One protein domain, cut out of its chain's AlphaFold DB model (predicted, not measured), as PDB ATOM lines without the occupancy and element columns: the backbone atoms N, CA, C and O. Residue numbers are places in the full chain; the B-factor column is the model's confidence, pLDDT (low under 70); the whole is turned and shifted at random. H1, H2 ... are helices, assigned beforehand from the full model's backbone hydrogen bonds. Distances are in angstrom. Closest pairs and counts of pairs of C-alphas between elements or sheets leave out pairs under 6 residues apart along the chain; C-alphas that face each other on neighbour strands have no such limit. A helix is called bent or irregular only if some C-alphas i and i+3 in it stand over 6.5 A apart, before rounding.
ATOM      1  N   LEU A  70       7.596 -22.135 -46.131       94.69
ATOM      2  CA  LEU A  70       7.620 -20.805 -45.519       94.69
ATOM      3  C   LEU A  70       8.911 -20.553 -44.726       94.69
ATOM      4  O   LEU A  70       9.467 -19.457 -44.795       94.69
ATOM      5  N   ALA A  71       9.410 -21.559 -44.003       94.62
ATOM      6  CA  ALA A  71      10.678 -21.456 -43.281       94.62
ATOM      7  C   ALA A  71      11.847 -21.272 -44.257       94.62
ATOM      8  O   ALA A  71      12.708 -20.422 -44.037       94.62
ATOM      9  N   VAL A  72      11.829 -22.011 -45.372       95.31
ATOM     10  CA  VAL A  72      12.816 -21.875 -46.454       95.31
ATOM     11  C   VAL A  72      12.805 -20.457 -47.021       95.31
ATOM     12  O   VAL A  72      13.847 -19.809 -47.060       95.31
ATOM     13  N   ALA A  73      11.633 -19.939 -47.395       95.00
ATOM     14  CA  ALA A  73      11.511 -18.593 -47.951       95.00
ATOM     15  C   ALA A  73      12.024 -17.517 -46.979       95.00
ATOM     16  O   ALA A  73      12.807 -16.654 -47.373       95.00
ATOM     17  N   ARG A  74      11.652 -17.597 -45.693       94.75
ATOM     18  CA  ARG A  74      12.148 -16.673 -44.657       94.75
ATOM     19  C   ARG A  74      13.664 -16.748 -44.495       94.75
ATOM     20  O   ARG A  74      14.316 -15.712 -44.406       94.75
ATOM     21  N   ALA A  75      14.234 -17.950 -44.501       95.00
ATOM     22  CA  ALA A  75      15.675 -18.129 -44.374       95.00
ATOM     23  C   ALA A  75      16.427 -17.531 -45.575       95.00
ATOM     24  O   ALA A  75      17.453 -16.881 -45.391       95.00
ATOM     25  N   TRP A  76      15.893 -17.681 -46.794       94.88
ATOM     26  CA  TRP A  76      16.433 -17.031 -47.996       94.88
ATOM     27  C   TRP A  76      16.399 -15.504 -47.889       94.88
ATOM     28  O   TRP A  76      17.383 -14.851 -48.224       94.88
ATOM     29  N   LEU A  77      15.304 -14.925 -47.383       94.69
ATOM     30  CA  LEU A  77      15.212 -13.478 -47.158       94.69
ATOM     31  C   LEU A  77      16.242 -12.994 -46.127       94.69
ATOM     32  O   LEU A  77      16.912 -11.988 -46.363       94.69
ATOM     33  N   ASN A  78      16.427 -13.732 -45.028       94.25
ATOM     34  CA  ASN A  78      17.450 -13.431 -44.023       94.25
ATOM     35  C   ASN A  78      18.860 -13.480 -44.632       94.25
ATOM     36  O   ASN A  78      19.642 -12.544 -44.463       94.25
ATOM     37  N   GLY A  79      19.174 -14.535 -45.390       93.50
ATOM     38  CA  GLY A  79      20.451 -14.671 -46.094       93.50
ATOM     39  C   GLY A  79      20.690 -13.537 -47.090       93.50
ATOM     40  O   GLY A  79      21.779 -12.961 -47.130       93.50
ATOM     41  N   ALA A  80      19.659 -13.144 -47.842       94.19
ATOM     42  CA  ALA A  80      19.726 -12.017 -48.764       94.19
ATOM     43  C   ALA A  80      20.008 -10.691 -48.039       94.19
ATOM     44  O   ALA A  80      20.897  -9.945 -48.455       94.19
ATOM     45  N   ALA A  81      19.320 -10.424 -46.924       93.44
ATOM     46  CA  ALA A  81      19.555  -9.239 -46.101       93.44
ATOM     47  C   ALA A  81      20.995  -9.197 -45.563       93.44
ATOM     48  O   ALA A  81      21.674  -8.174 -45.681       93.44
ATOM     49  N   VAL A  82      21.500 -10.327 -45.049       92.56
ATOM     50  CA  VAL A  82      22.891 -10.439 -44.587       92.56
ATOM     51  C   VAL A  82      23.864 -10.195 -45.739       92.56
ATOM     52  O   VAL A  82      24.807  -9.426 -45.570       92.56
ATOM     53  N   ASN A  83      23.651 -10.780 -46.918       92.69
ATOM     54  CA  ASN A  83      24.540 -10.592 -48.070       92.69
ATOM     55  C   ASN A  83      24.552  -9.141 -48.583       92.69
ATOM     56  O   ASN A  83      25.605  -8.638 -48.977       92.69
ATOM     57  N   LEU A  84      23.419  -8.438 -48.532       92.56
ATOM     58  CA  LEU A  84      23.331  -7.032 -48.936       92.56
ATOM     59  C   LEU A  84      23.933  -6.063 -47.910       92.56
ATOM     60  O   LEU A  84      24.470  -5.027 -48.319       92.56
ATOM     61  N   GLY A  85      23.837  -6.388 -46.615       91.19
ATOM     62  CA  GLY A  85      24.240  -5.526 -45.499       91.19
ATOM     63  C   GLY A  85      25.616  -5.821 -44.891       91.19
ATOM     64  O   GLY A  85      26.191  -4.953 -44.240       91.19
ATOM     65  N   SER A  86      26.177  -7.015 -45.105       90.75
ATOM     66  CA  SER A  86      27.460  -7.409 -44.508       90.75
ATOM     67  C   SER A  86      28.619  -6.620 -45.114       90.75
ATOM     68  O   SER A  86      28.799  -6.670 -46.336       90.75
ATOM     69  N   PRO A  87      29.446  -5.927 -44.316       92.69
ATOM     70  CA  PRO A  87      30.541  -5.123 -44.843       92.69
ATOM     71  C   PRO A  87      31.764  -5.965 -45.214       92.69
ATOM     72  O   PRO A  87      32.142  -6.880 -44.493       92.69
ATOM     73  N   ALA A  88      32.443  -5.635 -46.316       90.31
ATOM     74  CA  ALA A  88      33.646  -6.361 -46.740       90.31
ATOM     75  C   ALA A  88      34.829  -6.210 -45.764       90.31
ATOM     76  O   ALA A  88      35.685  -7.088 -45.703       90.31
ATOM     77  N   VAL A  89      34.861  -5.136 -44.962       91.94
ATOM     78  CA  VAL A  89      35.961  -4.853 -44.022       91.94
ATOM     79  C   VAL A  89      36.195  -5.990 -43.022       91.94
ATOM     80  O   VAL A  89      37.340  -6.251 -42.661       91.94
ATOM     81  N   VAL A  90      35.152  -6.740 -42.638       91.38
ATOM     82  CA  VAL A  90      35.295  -7.855 -41.682       91.38
ATOM     83  C   VAL A  90      36.002  -9.086 -42.256       91.38
ATOM     84  O   VAL A  90      36.341  -9.996 -41.498       91.38
ATOM     85  N   LEU A  91      36.235  -9.117 -43.573       90.19
ATOM     86  CA  LEU A  91      37.046 -10.133 -44.249       90.19
ATOM     87  C   LEU A  91      38.512  -9.725 -44.399       90.19
ATOM     88  O   LEU A  91      39.326 -10.553 -44.799       90.19
ATOM     89  N   SER A  92      38.860  -8.469 -44.109       92.06
ATOM     90  CA  SER A  92      40.255  -8.040 -44.169       92.06
ATOM     91  C   SER A  92      41.071  -8.793 -43.106       92.06
ATOM     92  O   SER A  92      40.580  -8.944 -41.983       92.06
ATOM     93  N   PRO A  93      42.300  -9.258 -43.403       92.25
ATOM     94  CA  PRO A  93      43.090 -10.036 -42.447       92.25
ATOM     95  C   PRO A  93      43.231  -9.398 -41.050       92.25
ATOM     96  O   PRO A  93      43.055 -10.125 -40.073       92.25
ATOM     97  N   PRO A  94      43.440  -8.069 -40.908       92.00
ATOM     98  CA  PRO A  94      43.539  -7.425 -39.592       92.00
ATOM     99  C   PRO A  94      42.258  -7.494 -38.750       92.00
ATOM    100  O   PRO A  94      42.329  -7.457 -37.525       92.00
ATOM    101  N   VAL A  95      41.084  -7.570 -39.386       91.81
ATOM    102  CA  VAL A  95      39.784  -7.635 -38.695       91.81
ATOM    103  C   VAL A  95      39.316  -9.084 -38.553       91.81
ATOM    104  O   VAL A  95      38.719  -9.457 -37.544       91.81
ATOM    105  N   ALA A  96      39.586  -9.929 -39.548       90.19
ATOM    106  CA  ALA A  96      39.206 -11.337 -39.556       90.19
ATOM    107  C   ALA A  96      39.942 -12.158 -38.485       90.19
ATOM    108  O   ALA A  96      39.354 -13.097 -37.960       90.19
ATOM    109  N   SER A  97      41.174 -11.780 -38.132       91.94
ATOM    110  CA  SER A  97      41.984 -12.456 -37.109       91.94
ATOM    111  C   SER A  97      41.598 -12.119 -35.663       91.94
ATOM    112  O   SER A  97      42.070 -12.780 -34.740       91.94
ATOM    113  N   LEU A  98      40.750 -11.109 -35.440       92.31
ATOM    114  CA  LEU A  98      40.307 -10.737 -34.096       92.31
ATOM    115  C   LEU A  98      39.440 -11.853 -33.482       92.31
ATOM    116  O   LEU A  98      38.483 -12.286 -34.137       92.31
ATOM    117  N   PRO A  99      39.705 -12.273 -32.225       90.56
ATOM    118  CA  PRO A  99      38.910 -13.299 -31.555       90.56
ATOM    119  C   PRO A  99      37.480 -12.796 -31.366       90.56
ATOM    120  O   PRO A  99      37.285 -11.677 -30.886       90.56
ATOM    121  N   ARG A 100      36.494 -13.594 -31.783       87.69
ATOM    122  CA  ARG A 100      35.065 -13.263 -31.712       87.69
ATOM    123  C   ARG A 100      34.196 -14.509 -31.824       87.69
ATOM    124  O   ARG A 100      34.555 -15.443 -32.544       87.69
ATOM    125  N   THR A 101      32.995 -14.451 -31.262       86.62
ATOM    126  CA  THR A 101      31.903 -15.320 -31.703       86.62
ATOM    127  C   THR A 101      31.459 -14.913 -33.114       86.62
ATOM    128  O   THR A 101      31.158 -13.749 -33.389       86.62
ATOM    129  N   GLY A 102      31.462 -15.861 -34.054       86.44
ATOM    130  CA  GLY A 102      30.972 -15.632 -35.416       86.44
ATOM    131  C   GLY A 102      29.447 -15.503 -35.466       86.44
ATOM    132  O   GLY A 102      28.756 -16.053 -34.615       86.44
ATOM    133  N   PHE A 103      28.911 -14.847 -36.505       88.56
ATOM    134  CA  PHE A 103      27.467 -14.593 -36.640       88.56
ATOM    135  C   PHE A 103      26.618 -15.859 -36.475       88.56
ATOM    136  O   PHE A 103      25.617 -15.836 -35.773       88.56
ATOM    137  N   TYR A 104      27.025 -16.985 -37.070       85.44
ATOM    138  CA  TYR A 104      26.267 -18.235 -36.974       85.44
ATOM    139  C   TYR A 104      26.248 -18.845 -35.569       85.44
ATOM    140  O   TYR A 104      25.257 -19.481 -35.227       85.44
ATOM    141  N   GLY A 105      27.283 -18.601 -34.761       84.81
ATOM    142  CA  GLY A 105      27.355 -19.037 -33.364       84.81
ATOM    143  C   GLY A 105      26.675 -18.079 -32.382       84.81
ATOM    144  O   GLY A 105      26.501 -18.427 -31.219       84.81
ATOM    145  N   THR A 106      26.274 -16.879 -32.819       88.75
ATOM    146  CA  THR A 106      25.607 -15.902 -31.951       88.75
ATOM    147  C   THR A 106      24.185 -16.357 -31.588       88.75
ATOM    148  O   THR A 106      23.378 -16.583 -32.495       88.75
ATOM    149  N   PRO A 107      23.832 -16.438 -30.291       86.88
ATOM    150  CA  PRO A 107      22.476 -16.763 -29.859       86.88
ATOM    151  C   PRO A 107      21.454 -15.649 -30.136       86.88
ATOM    152  O   PRO A 107      21.775 -14.458 -30.105       86.88
ATOM    153  N   GLY A 108      20.194 -16.039 -30.324       86.88
ATOM    154  CA  GLY A 108      19.038 -15.140 -30.368       86.88
ATOM    155  C   GLY A 108      17.749 -15.921 -30.612       86.88
ATOM    156  O   GLY A 108      17.755 -16.873 -31.390       86.88
ATOM    157  N   ALA A 109      16.646 -15.535 -29.964       85.56
ATOM    158  CA  ALA A 109      15.341 -16.174 -30.158       85.56
ATOM    159  C   ALA A 109      14.684 -15.769 -31.491       85.56
ATOM    160  O   ALA A 109      13.745 -16.414 -31.954       85.56
ATOM    161  N   SER A 110      15.185 -14.710 -32.132       88.00
ATOM    162  CA  SER A 110      14.776 -14.275 -33.469       88.00
ATOM    163  C   SER A 110      15.969 -13.791 -34.296       88.00
ATOM    164  O   SER A 110      17.034 -13.481 -33.760       88.00
ATOM    165  N   PHE A 111      15.780 -13.662 -35.613       88.44
ATOM    166  CA  PHE A 111      16.803 -13.108 -36.506       88.44
ATOM    167  C   PHE A 111      17.234 -11.689 -36.097       88.44
ATOM    168  O   PHE A 111      18.427 -11.399 -36.066       88.44
ATOM    169  N   LEU A 112      16.283 -10.817 -35.740       90.44
ATOM    170  CA  LEU A 112      16.587  -9.444 -35.323       90.44
ATOM    171  C   LEU A 112      17.365  -9.407 -34.009       90.44
ATOM    172  O   LEU A 112      18.327  -8.654 -33.887       90.44
ATOM    173  N   GLU A 113      16.986 -10.249 -33.050       91.06
ATOM    174  CA  GLU A 113      17.710 -10.366 -31.787       91.06
ATOM    175  C   GLU A 113      19.128 -10.901 -32.005       91.06
ATOM    176  O   GLU A 113      20.080 -10.371 -31.439       91.06
ATOM    177  N   LYS A 114      19.299 -11.889 -32.888       91.75
ATOM    178  CA  LYS A 114      20.615 -12.411 -33.269       91.75
ATOM    179  C   LYS A 114      21.494 -11.332 -33.905       91.75
ATOM    180  O   LYS A 114      22.657 -11.197 -33.533       91.75
ATOM    181  N   VAL A 115      20.942 -10.532 -34.823       91.62
ATOM    182  CA  VAL A 115      21.642  -9.375 -35.408       91.62
ATOM    183  C   VAL A 115      22.022  -8.373 -34.320       91.62
ATOM    184  O   VAL A 115      23.175  -7.955 -34.263       91.62
ATOM    185  N   PHE A 116      21.101  -8.025 -33.422       93.19
ATOM    186  CA  PHE A 116      21.377  -7.105 -32.320       93.19
ATOM    187  C   PHE A 116      22.496  -7.624 -31.403       93.19
ATOM    188  O   PHE A 116      23.461  -6.907 -31.138       93.19
ATOM    189  N   ASN A 117      22.415  -8.885 -30.978       92.62
ATOM    190  CA  ASN A 117      23.426  -9.524 -30.142       92.62
ATOM    191  C   ASN A 117      24.788  -9.557 -30.845       92.62
ATOM    192  O   ASN A 117      25.800  -9.231 -30.235       92.62
ATOM    193  N   PHE A 118      24.825  -9.869 -32.140       91.25
ATOM    194  CA  PHE A 118      26.076  -9.902 -32.896       91.25
ATOM    195  C   PHE A 118      26.732  -8.521 -33.018       91.25
ATOM    196  O   PHE A 118      27.954  -8.405 -32.943       91.25
ATOM    197  N   LEU A 119      25.929  -7.468 -33.201       90.25
ATOM    198  CA  LEU A 119      26.427  -6.105 -33.378       90.25
ATOM    199  C   LEU A 119      26.846  -5.443 -32.064       90.25
ATOM    200  O   LEU A 119      27.857  -4.744 -32.031       90.25
ATOM    201  N   PHE A 120      26.077  -5.652 -30.996       90.94
ATOM    202  CA  PHE A 120      26.197  -4.869 -29.762       90.94
ATOM    203  C   PHE A 120      26.628  -5.686 -28.540       90.94
ATOM    204  O   PHE A 120      26.995  -5.100 -27.526       90.94
ATOM    205  N   ARG A 121      26.624  -7.021 -28.624       87.12
ATOM    206  CA  ARG A 121      27.084  -7.937 -27.562       87.12
ATOM    207  C   ARG A 121      28.224  -8.846 -28.030       87.12
ATOM    208  O   ARG A 121      28.351  -9.973 -27.568       87.12
ATOM    209  N   SER A 122      29.041  -8.364 -28.965       80.00
ATOM    210  CA  SER A 122      30.250  -9.061 -29.417       80.00
ATOM    211  C   SER A 122      31.279  -9.151 -28.290       80.00
ATOM    212  O   SER A 122      31.562  -8.150 -27.631       80.00
ATOM    213  N   ASP A 123      31.924 -10.310 -28.156       84.31
ATOM    214  CA  ASP A 123      32.986 -10.562 -27.165       84.31
ATOM    215  C   ASP A 123      34.227  -9.675 -27.364       84.31
ATOM    216  O   ASP A 123      35.109  -9.601 -26.510       84.31
ATOM    217  N   ASN A 124      34.318  -9.000 -28.513       90.12
ATOM    218  CA  ASN A 124      35.433  -8.139 -28.871       90.12
ATOM    219  C   ASN A 124      34.948  -6.776 -29.373       90.12
ATOM    220  O   ASN A 124      34.385  -6.656 -30.468       90.12
ATOM    221  N   ALA A 125      35.226  -5.738 -28.579       90.06
ATOM    222  CA  ALA A 125      34.837  -4.361 -28.867       90.06
ATOM    223  C   ALA A 125      35.503  -3.803 -30.136       90.06
ATOM    224  O   ALA A 125      34.849  -3.107 -30.911       90.06
ATOM    225  N   ARG A 126      36.775  -4.140 -30.404       91.25
ATOM    226  CA  ARG A 126      37.476  -3.668 -31.616       91.25
ATOM    227  C   ARG A 126      36.853  -4.257 -32.874       91.25
ATOM    228  O   ARG A 126      36.674  -3.554 -33.864       91.25
ATOM    229  N   TYR A 127      36.495  -5.542 -32.833       92.81
ATOM    230  CA  TYR A 127      35.783  -6.173 -33.940       92.81
ATOM    231  C   TYR A 127      34.418  -5.509 -34.173       92.81
ATOM    232  O   TYR A 127      34.089  -5.173 -35.310       92.81
ATOM    233  N   ALA A 128      33.660  -5.265 -33.099       92.00
ATOM    234  CA  ALA A 128      32.361  -4.601 -33.174       92.00
ATOM    235  C   ALA A 128      32.465  -3.193 -33.785       92.00
ATOM    236  O   ALA A 128      31.669  -2.845 -34.650       92.00
ATOM    237  N   GLN A 129      33.481  -2.411 -33.409       92.56
ATOM    238  CA  GLN A 129      33.737  -1.085 -33.986       92.56
ATOM    239  C   GLN A 129      33.961  -1.146 -35.502       92.56
ATOM    240  O   GLN A 129      33.310  -0.413 -36.246       92.56
ATOM    241  N   TRP A 130      34.831  -2.045 -35.978       94.94
ATOM    242  CA  TRP A 130      35.072  -2.230 -37.416       94.94
ATOM    243  C   TRP A 130      33.831  -2.718 -38.161       94.94
ATOM    244  O   TRP A 130      33.551  -2.257 -39.269       94.94
ATOM    245  N   LEU A 131      33.072  -3.630 -37.554       93.75
ATOM    246  CA  LEU A 131      31.815  -4.124 -38.102       93.75
ATOM    247  C   LEU A 131      30.786  -2.993 -38.239       93.75
ATOM    248  O   LEU A 131      30.224  -2.820 -39.320       93.75
ATOM    249  N   LEU A 132      30.580  -2.192 -37.190       94.69
ATOM    250  CA  LEU A 132      29.649  -1.060 -37.190       94.69
ATOM    251  C   LEU A 132      30.067   0.023 -38.191       94.69
ATOM    252  O   LEU A 132      29.241   0.456 -38.993       94.69
ATOM    253  N   ALA A 133      31.346   0.408 -38.214       95.38
ATOM    254  CA  ALA A 133      31.875   1.353 -39.197       95.38
ATOM    255  C   ALA A 133      31.670   0.844 -40.634       95.38
ATOM    256  O   ALA A 133      31.228   1.584 -41.515       95.38
ATOM    257  N   GLY A 134      31.920  -0.448 -40.859       95.31
ATOM    258  CA  GLY A 134      31.655  -1.102 -42.132       95.31
ATOM    259  C   GLY A 134      30.179  -1.053 -42.527       95.31
ATOM    260  O   GLY A 134      29.872  -0.738 -43.675       95.31
ATOM    261  N   ILE A 135      29.263  -1.344 -41.597       94.88
ATOM    262  CA  ILE A 135      27.813  -1.298 -41.842       94.88
ATOM    263  C   ILE A 135      27.368   0.120 -42.194       94.88
ATOM    264  O   ILE A 135      26.633   0.283 -43.164       94.88
ATOM    265  N   ILE A 136      27.849   1.142 -41.481       95.75
ATOM    266  CA  ILE A 136      27.565   2.549 -41.806       95.75
ATOM    267  C   ILE A 136      28.010   2.859 -43.241       95.75
ATOM    268  O   ILE A 136      27.234   3.411 -44.021       95.75
ATOM    269  N   GLY A 137      29.221   2.439 -43.621       95.75
ATOM    270  CA  GLY A 137      29.723   2.596 -44.987       95.75
ATOM    271  C   GLY A 137      28.860   1.876 -46.030       95.75
ATOM    272  O   GLY A 137      28.549   2.446 -47.076       95.75
ATOM    273  N   VAL A 138      28.415   0.650 -45.739       95.44
ATOM    274  CA  VAL A 138      27.495  -0.093 -46.616       95.44
ATOM    275  C   VAL A 138      26.163   0.636 -46.748       95.44
ATOM    276  O   VAL A 138      25.707   0.826 -47.870       95.44
ATOM    277  N   VAL A 139      25.556   1.086 -45.649       95.44
ATOM    278  CA  VAL A 139      24.282   1.823 -45.671       95.44
ATOM    279  C   VAL A 139      24.411   3.096 -46.506       95.44
ATOM    280  O   VAL A 139      23.592   3.316 -47.397       95.44
ATOM    281  N   ALA A 140      25.468   3.885 -46.301       95.94
ATOM    282  CA  ALA A 140      25.726   5.081 -47.101       95.94
ATOM    283  C   ALA A 140      25.824   4.755 -48.603       95.94
ATOM    284  O   ALA A 140      25.180   5.407 -49.427       95.94
ATOM    285  N   MET A 141      26.554   3.697 -48.965       96.12
ATOM    286  CA  MET A 141      26.655   3.253 -50.358       96.12
ATOM    287  C   MET A 141      25.327   2.755 -50.931       96.12
ATOM    288  O   MET A 141      25.023   3.047 -52.086       96.12
ATOM    289  N   ARG A 142      24.506   2.054 -50.140       95.50
ATOM    290  CA  ARG A 142      23.164   1.614 -50.559       95.50
ATOM    291  C   ARG A 142      22.261   2.805 -50.859       95.50
ATOM    292  O   ARG A 142      21.569   2.789 -51.871       95.50
ATOM    293  N   LEU A 143      22.318   3.863 -50.048       96.06
ATOM    294  CA  LEU A 143      21.576   5.100 -50.310       96.06
ATOM    295  C   LEU A 143      22.030   5.766 -51.617       96.06
ATOM    296  O   LEU A 143      21.189   6.125 -52.439       96.06
ATOM    297  N   ILE A 144      23.341   5.863 -51.863       97.12
ATOM    298  CA  ILE A 144      23.876   6.404 -53.127       97.12
ATOM    299  C   ILE A 144      23.400   5.571 -54.327       97.12
ATOM    300  O   ILE A 144      23.008   6.124 -55.350       97.12
ATOM    301  N   GLN A 145      23.382   4.245 -54.206       96.81
ATOM    302  CA  GLN A 145      22.920   3.345 -55.267       96.81
ATOM    303  C   GLN A 145      21.420   3.477 -55.544       96.81
ATOM    304  O   GLN A 145      21.018   3.439 -56.705       96.81
ATOM    305  N   LEU A 146      20.596   3.685 -54.512       95.69
ATOM    306  CA  LEU A 146      19.168   3.974 -54.679       95.69
ATOM    307  C   LEU A 146      18.949   5.309 -55.404       95.69
ATOM    308  O   LEU A 146      18.130   5.385 -56.319       95.69
ATOM    309  N   ILE A 147      19.733   6.338 -55.061       95.88
ATOM    310  CA  ILE A 147      19.745   7.612 -55.795       95.88
ATOM    311  C   ILE A 147      20.162   7.385 -57.251       95.88
ATOM    312  O   ILE A 147      19.587   7.980 -58.161       95.88
ATOM    313  N   GLY A 148      21.135   6.510 -57.499       95.94
ATOM    314  CA  GLY A 148      21.587   6.180 -58.844       95.94
ATOM    315  C   GLY A 148      20.561   5.449 -59.684       95.94
ATOM    316  O   GLY A 148      20.366   5.814 -60.839       95.94
ATOM    317  N   LEU A 149      19.848   4.489 -59.097       95.38
ATOM    318  CA  LEU A 149      18.719   3.830 -59.748       95.38
ATOM    319  C   LEU A 149      17.648   4.853 -60.136       95.38
ATOM    320  O   LEU A 149      17.203   4.882 -61.280       95.38
ATOM    321  N   TRP A 150      17.282   5.735 -59.206       94.06
ATOM    322  CA  TRP A 150      16.327   6.810 -59.468       94.06
ATOM    323  C   TRP A 150      16.791   7.758 -60.578       94.06
ATOM    324  O   TRP A 150      16.022   8.089 -61.481       94.06
ATOM    325  N   THR A 151      18.060   8.166 -60.537       93.56
ATOM    326  CA  THR A 151      18.668   9.058 -61.531       93.56
ATOM    327  C   THR A 151      18.670   8.408 -62.912       93.56
ATOM    328  O   THR A 151      18.251   9.040 -63.876       93.56
ATOM    329  N   ALA A 152      19.071   7.138 -63.006       93.75
ATOM    330  CA  ALA A 152      19.076   6.382 -64.254       93.75
ATOM    331  C   ALA A 152      17.662   6.249 -64.842       93.75
ATOM    332  O   ALA A 152      17.457   6.519 -66.024       93.75
ATOM    333  N   LEU A 153      16.667   5.913 -64.013       93.00
ATOM    334  CA  LEU A 153      15.272   5.810 -64.447       93.00
ATOM    335  C   LEU A 153      14.718   7.150 -64.952       93.00
ATOM    336  O   LEU A 153      14.030   7.177 -65.972       93.00
ATOM    337  N   ARG A 154      15.034   8.261 -64.274       90.75
ATOM    338  CA  ARG A 154      14.614   9.606 -64.702       90.75
ATOM    339  C   ARG A 154      15.308  10.084 -65.971       90.75
ATOM    340  O   ARG A 154      14.676  10.754 -66.776       90.75
ATOM    341  N   ALA A 155      16.579   9.738 -66.151       88.94
ATOM    342  CA  ALA A 155      17.364  10.109 -67.326       88.94
ATOM    343  C   ALA A 155      17.026   9.273 -68.575       88.94
ATOM    344  O   ALA A 155      17.683   9.422 -69.600       88.94
ATOM    345  N   GLY A 156      16.031   8.380 -68.500       88.81
ATOM    346  CA  GLY A 156      15.651   7.526 -69.624       88.81
ATOM    347  C   GLY A 156      16.691   6.456 -69.949       88.81
ATOM    348  O   GLY A 156      16.780   6.037 -71.100       88.81
ATOM    349  N   ALA A 157      17.482   6.019 -68.960       88.50
ATOM    350  CA  ALA A 157      18.440   4.935 -69.146       88.50
ATOM    351  C   ALA A 157      17.749   3.656 -69.641       88.50
ATOM    352  O   ALA A 157      16.557   3.437 -69.393       88.50
ATOM    353  N   ASP A 158      18.523   2.795 -70.305       92.56
ATOM    354  CA  ASP A 158      18.030   1.521 -70.816       92.56
ATOM    355  C   ASP A 158      17.396   0.677 -69.696       92.56
ATOM    356  O   ASP A 158      18.062   0.152 -68.796       92.56
ATOM    357  N   ARG A 159      16.068   0.552 -69.766       92.38
ATOM    358  CA  ARG A 159      15.263  -0.180 -68.785       92.38
ATOM    359  C   ARG A 159      15.535  -1.676 -68.846       92.38
ATOM    360  O   ARG A 159      15.426  -2.336 -67.814       92.38
ATOM    361  N   ILE A 160      15.892  -2.201 -70.020       94.94
ATOM    362  CA  ILE A 160      16.215  -3.618 -70.191       94.94
ATOM    363  C   ILE A 160      17.527  -3.912 -69.468       94.94
ATOM    364  O   ILE A 160      17.562  -4.809 -68.628       94.94
ATOM    365  N   GLY A 161      18.569  -3.108 -69.692       94.50
ATOM    366  CA  GLY A 161      19.831  -3.199 -68.958       94.50
ATOM    367  C   GLY A 161      19.646  -3.125 -67.440       94.50
ATOM    368  O   GLY A 161      20.152  -3.981 -66.715       94.50
ATOM    369  N   LEU A 162      18.855  -2.168 -66.940       94.56
ATOM    370  CA  LEU A 162      18.547  -2.071 -65.505       94.56
ATOM    371  C   LEU A 162      17.803  -3.306 -64.972       94.56
ATOM    372  O   LEU A 162      18.122  -3.790 -63.884       94.56
ATOM    373  N   ALA A 163      16.844  -3.840 -65.732       95.00
ATOM    374  CA  ALA A 163      16.130  -5.057 -65.366       95.00
ATOM    375  C   ALA A 163      17.068  -6.273 -65.327       95.00
ATOM    376  O   ALA A 163      17.008  -7.050 -64.378       95.00
ATOM    377  N   LEU A 164      17.979  -6.415 -66.295       96.19
ATOM    378  CA  LEU A 164      18.971  -7.493 -66.320       96.19
ATOM    379  C   LEU A 164      19.929  -7.418 -65.126       96.19
ATOM    380  O   LEU A 164      20.210  -8.441 -64.502       96.19
ATOM    381  N   LEU A 165      20.376  -6.216 -64.751       95.19
ATOM    382  CA  LEU A 165      21.180  -6.006 -63.546       95.19
ATOM    383  C   LEU A 165      20.412  -6.400 -62.274       95.19
ATOM    384  O   LEU A 165      20.972  -7.058 -61.398       95.19
ATOM    385  N   ALA A 166      19.128  -6.049 -62.178       94.44
ATOM    386  CA  ALA A 166      18.283  -6.441 -61.052       94.44
ATOM    387  C   ALA A 166      18.059  -7.962 -61.002       94.44
ATOM    388  O   ALA A 166      18.197  -8.570 -59.940       94.44
ATOM    389  N   VAL A 167      17.779  -8.596 -62.144       96.12
ATOM    390  CA  VAL A 167      17.652 -10.057 -62.260       96.12
ATOM    391  C   VAL A 167      18.948 -10.744 -61.849       96.12
ATOM    392  O   VAL A 167      18.893 -11.726 -61.115       96.12
ATOM    393  N   TRP A 168      20.106 -10.213 -62.242       95.56
ATOM    394  CA  TRP A 168      21.403 -10.731 -61.815       95.56
ATOM    395  C   TRP A 168      21.574 -10.667 -60.293       95.56
ATOM    396  O   TRP A 168      21.917 -11.670 -59.672       95.56
ATOM    397  N   VAL A 169      21.268  -9.524 -59.668       95.06
ATOM    398  CA  VAL A 169      21.290  -9.378 -58.200       95.06
ATOM    399  C   VAL A 169      20.379 -10.424 -57.548       95.06
ATOM    400  O   VAL A 169      20.820 -11.161 -56.667       95.06
ATOM    401  N   CYS A 170      19.130 -10.535 -58.007       94.75
ATOM    402  CA  CYS A 170      18.158 -11.500 -57.495       94.75
ATOM    403  C   CYS A 170      18.622 -12.951 -57.676       94.75
ATOM    404  O   CYS A 170      18.481 -13.754 -56.757       94.75
ATOM    405  N   TYR A 171      19.208 -13.282 -58.826       94.19
ATOM    406  CA  TYR A 171      19.757 -14.601 -59.116       94.19
ATOM    407  C   TYR A 171      20.877 -14.964 -58.137       94.19
ATOM    408  O   TYR A 171      20.825 -16.025 -57.518       94.19
ATOM    409  N   ILE A 172      21.848 -14.069 -57.926       93.50
ATOM    410  CA  ILE A 172      22.949 -14.321 -56.989       93.50
ATOM    411  C   ILE A 172      22.423 -14.495 -55.558       93.50
ATOM    412  O   ILE A 172      22.835 -15.424 -54.862       93.50
ATOM    413  N   LEU A 173      21.474 -13.658 -55.118       92.88
ATOM    414  CA  LEU A 173      20.845 -13.805 -53.800       92.88
ATOM    415  C   LEU A 173      20.093 -15.141 -53.671       92.88
ATOM    416  O   LEU A 173      20.205 -15.806 -52.643       92.88
ATOM    417  N   ALA A 174      19.384 -15.570 -54.718       92.38
ATOM    418  CA  ALA A 174      18.668 -16.843 -54.735       92.38
ATOM    419  C   ALA A 174      19.613 -18.055 -54.685       92.38
ATOM    420  O   ALA A 174      19.327 -19.011 -53.963       92.38
ATOM    421  N   VAL A 175      20.738 -18.001 -55.408       90.56
ATOM    422  CA  VAL A 175      21.755 -19.068 -55.452       90.56
ATOM    423  C   VAL A 175      22.512 -19.194 -54.129       90.56
ATOM    424  O   VAL A 175      22.769 -20.312 -53.684       90.56
ATOM    425  N   ASN A 176      22.846 -18.071 -53.483       90.06
ATOM    426  CA  ASN A 176      23.476 -18.065 -52.155       90.06
ATOM    427  C   ASN A 176      22.529 -18.606 -51.069       90.06
ATOM    428  O   ASN A 176      22.955 -19.211 -50.080       90.06
ATOM    429  N   GLY A 177      21.230 -18.391 -51.263       91.00
ATOM    430  CA  GLY A 177      20.176 -18.843 -50.377       91.00
ATOM    431  C   GLY A 177      20.285 -18.282 -48.961       91.00
ATOM    432  O   GLY A 177      20.514 -17.084 -48.798       91.00
ATOM    433  N   PRO A 178      20.102 -19.106 -47.914       92.62
ATOM    434  CA  PRO A 178      20.078 -18.625 -46.540       92.62
ATOM    435  C   PRO A 178      21.487 -18.338 -46.011       92.62
ATOM    436  O   PRO A 178      21.640 -17.791 -44.921       92.62
ATOM    437  N   VAL A 179      22.527 -18.711 -46.764       90.56
ATOM    438  CA  VAL A 179      23.915 -18.544 -46.355       90.56
ATOM    439  C   VAL A 179      24.349 -17.100 -46.618       90.56
ATOM    440  O   VAL A 179      24.521 -16.658 -47.754       90.56
ATOM    441  N   GLY A 180      24.543 -16.356 -45.534       84.25
ATOM    442  CA  GLY A 180      25.081 -15.003 -45.537       84.25
ATOM    443  C   GLY A 180      26.592 -14.971 -45.295       84.25
ATOM    444  O   GLY A 180      27.100 -15.554 -44.336       84.25
ATOM    445  N   SER A 181      27.341 -14.275 -46.145       84.56
ATOM    446  CA  SER A 181      28.736 -13.919 -45.870       84.56
ATOM    447  C   SER A 181      29.155 -12.751 -46.758       84.56
ATOM    448  O   SER A 181      28.805 -12.754 -47.939       84.56
ATOM    449  N   PRO A 182      29.971 -11.795 -46.272       84.50
ATOM    450  CA  PRO A 182      30.409 -10.679 -47.106       84.50
ATOM    451  C   PRO A 182      31.119 -11.104 -48.405       84.50
ATOM    452  O   PRO A 182      31.133 -10.336 -49.357       84.50
ATOM    453  N   LYS A 183      31.653 -12.331 -48.503       87.19
ATOM    454  CA  LYS A 183      32.270 -12.842 -49.741       87.19
ATOM    455  C   LYS A 183      31.245 -13.190 -50.827       87.19
ATOM    456  O   LYS A 183      31.543 -13.076 -52.010       87.19
ATOM    457  N   TYR A 184      30.028 -13.578 -50.445       86.94
ATOM    458  CA  TYR A 184      28.984 -13.990 -51.388       86.94
ATOM    459  C   TYR A 184      28.294 -12.811 -52.080       86.94
ATOM    460  O   TYR A 184      27.545 -13.001 -53.037       86.94
ATOM    461  N   ARG A 185      28.589 -11.583 -51.643       86.81
ATOM    462  CA  ARG A 185      28.120 -10.356 -52.289       86.81
ATOM    463  C   ARG A 185      28.998  -9.923 -53.469       86.81
ATOM    464  O   ARG A 185      28.557  -9.088 -54.247       86.81
ATOM    465  N   LEU A 186      30.210 -10.479 -53.625       90.50
ATOM    466  CA  LEU A 186      31.166 -10.065 -54.665       90.50
ATOM    467  C   LEU A 186      30.576 -10.084 -56.086       90.50
ATOM    468  O   LEU A 186      30.750  -9.093 -56.790       90.50
ATOM    469  N   PRO A 187      29.811 -11.112 -56.513       92.38
ATOM    470  CA  PRO A 187      29.200 -11.104 -57.845       92.38
ATOM    471  C   PRO A 187      28.112 -10.032 -58.020       92.38
ATOM    472  O   PRO A 187      27.744  -9.711 -59.146       92.38
ATOM    473  N   ILE A 188      27.583  -9.486 -56.922       93.75
ATOM    474  CA  ILE A 188      26.563  -8.430 -56.913       93.75
ATOM    475  C   ILE A 188      27.215  -7.041 -57.023       93.75
ATOM    476  O   ILE A 188      26.564  -6.091 -57.449       93.75
ATOM    477  N   GLU A 189      28.495  -6.898 -56.665       93.19
ATOM    478  CA  GLU A 189      29.173  -5.596 -56.630       93.19
ATOM    479  C   GLU A 189      29.183  -4.866 -57.987       93.19
ATOM    480  O   GLU A 189      28.880  -3.676 -57.979       93.19
ATOM    481  N   PRO A 190      29.429  -5.493 -59.159       94.62
ATOM    482  CA  PRO A 190      29.470  -4.744 -60.419       94.62
ATOM    483  C   PRO A 190      28.158  -3.999 -60.757       94.62
ATOM    484  O   PRO A 190      28.225  -2.784 -60.963       94.62
ATOM    485  N   PRO A 191      26.958  -4.627 -60.722       95.44
ATOM    486  CA  PRO A 191      25.687  -3.897 -60.821       95.44
ATOM    487  C   PRO A 191      25.561  -2.736 -59.829       95.44
ATOM    488  O   PRO A 191      25.112  -1.643 -60.171       95.44
ATOM    489  N   LEU A 192      25.974  -2.966 -58.583       95.44
ATOM    490  CA  LEU A 192      25.887  -1.980 -57.512       95.44
ATOM    491  C   LEU A 192      26.869  -0.819 -57.720       95.44
ATOM    492  O   LEU A 192      26.562   0.314 -57.355       95.44
ATOM    493  N   MET A 193      28.030  -1.058 -58.329       95.88
ATOM    494  CA  MET A 193      28.992  -0.016 -58.688       95.88
ATOM    495  C   MET A 193      28.491   0.842 -59.853       95.88
ATOM    496  O   MET A 193      28.654   2.062 -59.806       95.88
ATOM    497  N   VAL A 194      27.811   0.248 -60.842       95.38
ATOM    498  CA  VAL A 194      27.133   1.001 -61.916       95.38
ATOM    499  C   VAL A 194      26.098   1.959 -61.322       95.38
ATOM    500  O   VAL A 194      26.122   3.159 -61.604       95.38
ATOM    501  N   LEU A 195      25.238   1.458 -60.428       96.69
ATOM    502  CA  LEU A 195      24.253   2.292 -59.735       96.69
ATOM    503  C   LEU A 195      24.918   3.348 -58.845       96.69
ATOM    504  O   LEU A 195      24.466   4.487 -58.810       96.69
ATOM    505  N   ALA A 196      26.012   3.023 -58.158       97.06
ATOM    506  CA  ALA A 196      26.741   4.008 -57.364       97.06
ATOM    507  C   ALA A 196      27.294   5.154 -58.229       97.06
ATOM    508  O   ALA A 196      27.181   6.318 -57.847       97.06
ATOM    509  N   GLY A 197      27.844   4.842 -59.407       96.12
ATOM    510  CA  GLY A 197      28.314   5.840 -60.370       96.12
ATOM    511  C   GLY A 197      27.193   6.771 -60.837       96.12
ATOM    512  O   GLY A 197      27.341   7.994 -60.783       96.12
ATOM    513  N   ALA A 198      26.038   6.204 -61.202       95.06
ATOM    514  CA  ALA A 198      24.843   6.982 -61.540       95.06
ATOM    515  C   ALA A 198      24.366   7.857 -60.366       95.06
ATOM    516  O   ALA A 198      23.958   9.000 -60.567       95.06
ATOM    517  N   GLY A 199      24.462   7.355 -59.133       96.44
ATOM    518  CA  GLY A 199      24.077   8.086 -57.925       96.44
ATOM    519  C   GLY A 199      24.957   9.298 -57.671       96.44
ATOM    520  O   GLY A 199      24.454  10.393 -57.420       96.44
ATOM    521  N   TRP A 200      26.272   9.138 -57.816       95.88
ATOM    522  CA  TRP A 200      27.211  10.254 -57.733       95.88
ATOM    523  C   TRP A 200      26.990  11.297 -58.827       95.88
ATOM    524  O   TRP A 200      27.088  12.494 -58.552       95.88
ATOM    525  N   HIS A 201      26.661  10.867 -60.047       93.00
ATOM    526  CA  HIS A 201      26.280  11.780 -61.120       93.00
ATOM    527  C   HIS A 201      25.014  12.576 -60.757       93.00
ATOM    528  O   HIS A 201      25.036  13.804 -60.811       93.00
ATOM    529  N   GLY A 202      23.956  11.903 -60.292       90.94
ATOM    530  CA  GLY A 202      22.709  12.549 -59.864       90.94
ATOM    531  C   GLY A 202      22.891  13.534 -58.705       90.94
ATOM    532  O   GLY A 202      22.354  14.638 -58.721       90.94
ATOM    533  N   LEU A 203      23.716  13.188 -57.715       92.31
ATOM    534  CA  LEU A 203      24.039  14.092 -56.605       92.31
ATOM    535  C   LEU A 203      24.753  15.371 -57.068       92.31
ATOM    536  O   LEU A 203      24.578  16.425 -56.458       92.31
ATOM    537  N   ARG A 204      25.559  15.299 -58.134       89.62
ATOM    538  CA  ARG A 204      26.232  16.474 -58.708       89.62
ATOM    539  C   ARG A 204      25.273  17.360 -59.492       89.62
ATOM    540  O   ARG A 204      25.390  18.578 -59.397       89.62
ATOM    541  N   THR A 205      24.339  16.777 -60.240       83.56
ATOM    542  CA  THR A 205      23.375  17.546 -61.039       83.56
ATOM    543  C   THR A 205      22.337  18.245 -60.165       83.56
ATOM    544  O   THR A 205      22.018  19.393 -60.439       83.56
ATOM    545  N   ILE A 206      21.902  17.633 -59.057       75.50
ATOM    546  CA  ILE A 206      21.018  18.282 -58.065       75.50
ATOM    547  C   ILE A 206      21.690  19.501 -57.407       75.50
ATOM    548  O   ILE A 206      21.016  20.457 -57.036       75.50
ATOM    549  N   ARG A 207      23.019  19.476 -57.245       69.12
ATOM    550  CA  ARG A 207      23.779  20.560 -56.599       69.12
ATOM    551  C   ARG A 207      24.097  21.741 -57.517       69.12
ATOM    552  O   ARG A 207      24.535  22.768 -57.006       69.12
ATOM    553  N   ARG A 208      23.926  21.617 -58.837       59.97
ATOM    554  CA  ARG A 208      24.141  22.737 -59.763       59.97
ATOM    555  C   ARG A 208      22.824  23.498 -59.954       59.97
ATOM    556  O   ARG A 208      21.843  22.872 -60.349       59.97
ATOM    557  N   PRO A 209      22.771  24.815 -59.678       47.59
ATOM    558  CA  PRO A 209      21.585  25.602 -59.980       47.59
ATOM    559  C   PRO A 209      21.343  25.614 -61.499       47.59
ATOM    560  O   PRO A 209      22.307  25.577 -62.270       47.59
ATOM    561  N   PRO A 210      20.079  25.654 -61.952       46.22
ATOM    562  CA  PRO A 210      19.779  25.772 -63.372       46.22
ATOM    563  C   PRO A 210      20.293  27.127 -63.882       46.22
ATOM    564  O   PRO A 210      19.750  28.165 -63.516       46.22
ATOM    565  N   GLY A 211      21.354  27.110 -64.699       61.31
ATOM    566  CA  GLY A 211      21.894  28.298 -65.377       61.31
ATOM    567  C   GLY A 211      23.361  28.665 -65.107       61.31
ATOM    568  O   GLY A 211      23.744  29.773 -65.466       61.31
ATOM    569  N   ALA A 212      24.170  27.787 -64.500       47.47
ATOM    570  CA  ALA A 212      25.623  27.975 -64.352       47.47
ATOM    571  C   ALA A 212      26.437  27.070 -65.287       47.47
ATOM    572  O   ALA A 212      26.062  25.879 -65.427       47.47
TER     573      ALA A 212
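Overview. This is residues 70 to 212 of the 212 residues of an uncharacterized protein of Pseudorhodoplanes sp (UniProt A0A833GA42). The long helix H5 and the helix H6 make a narrow V, with H1 across its wide end; the kinked helix H7 packs over this triangle and crosses H5. H2, H3, H4 and the loop of residues 97 to 110 gather round the first end of H5, and residues 206 to 212 stick out as a tail. The printed part has 143 residues with seven named helices, H1 to H7 in chain order, and no named strand; the class is all helix. It is only just loose, close to compact, with a radius of gyration of the C-alphas of 17.6 A, and only just elongated, spanning 55 by 36 by 26 A.

Arrangement. H1, residues 70 to 85, touches H6, residues 159 to 176, at a steep tilt of 67 degrees, opposite ways; their closest C-alphas, those of Ala 80 and Leu 173, are 5.5 A apart. H1 only just touches H5, residues 125 to 154, with 3 pairs of C-alphas within 8 A, the closest being Gly 85 and Val 138 at 6.4 A; they are about perpendicular at 86 degrees. H2, residues 88 to 91, touches H5, closest at the C-alphas of Val 89 and Gly 134, 6.0 A. H3, residues 93 to 96, is close to H5 but not clearly touching, closest at the C-alphas of Val 95 and Tyr 127, 6.4 A. H4, residues 111 to 120, touches H5 at a steep tilt of 57 degrees, with the C-alphas of Leu 119 and Ala 128 closest at 6.1 A. H7, residues 182 to 206, touches H5 with 34 pairs of C-alphas within 8 A, at a steep tilt of 55 degrees; those of Gly 148 and Gly 199 are closest, 3.3 A. H6 and H7 form a helical hairpin, with the C-alphas of Val 169 and Ile 188 closest at 5.5 A. H4 and H6 are apart. In H1, H4, H5 and H6 every O i to N i+4 pair is within hydrogen-bond range, in H7 16 of 21; H2 and H3 are too short for such a pair.

Along the chain. H1 begins at C-alpha 70 (7.620, -20.805, -45.519) and is 22.6 A long. H2 measures 5.7 A, H3 5.0 A and H4 14.2 A. H5 measures 43.5 A from C-alpha 125 (34.837, -4.361, -28.867), and H6 25.8 A. H7, 32.4 A, ends at C-alpha 206 (21.018, 18.282, -58.065); it has a kink of 67 degrees near residue 189 and is irregular, with C-alphas 184 and 187 7.1 A apart.

Size, cuts and confidence. The two C-alphas farthest apart, those of Gly 105 and Gly 211, are 57.4 A apart. The printed part has no cut. The link from H3 to H4 is long, with 14 residues; the other links are tight. Mean pLDDT of the printed part is 90.5, and residues 207 to 212 are under 70.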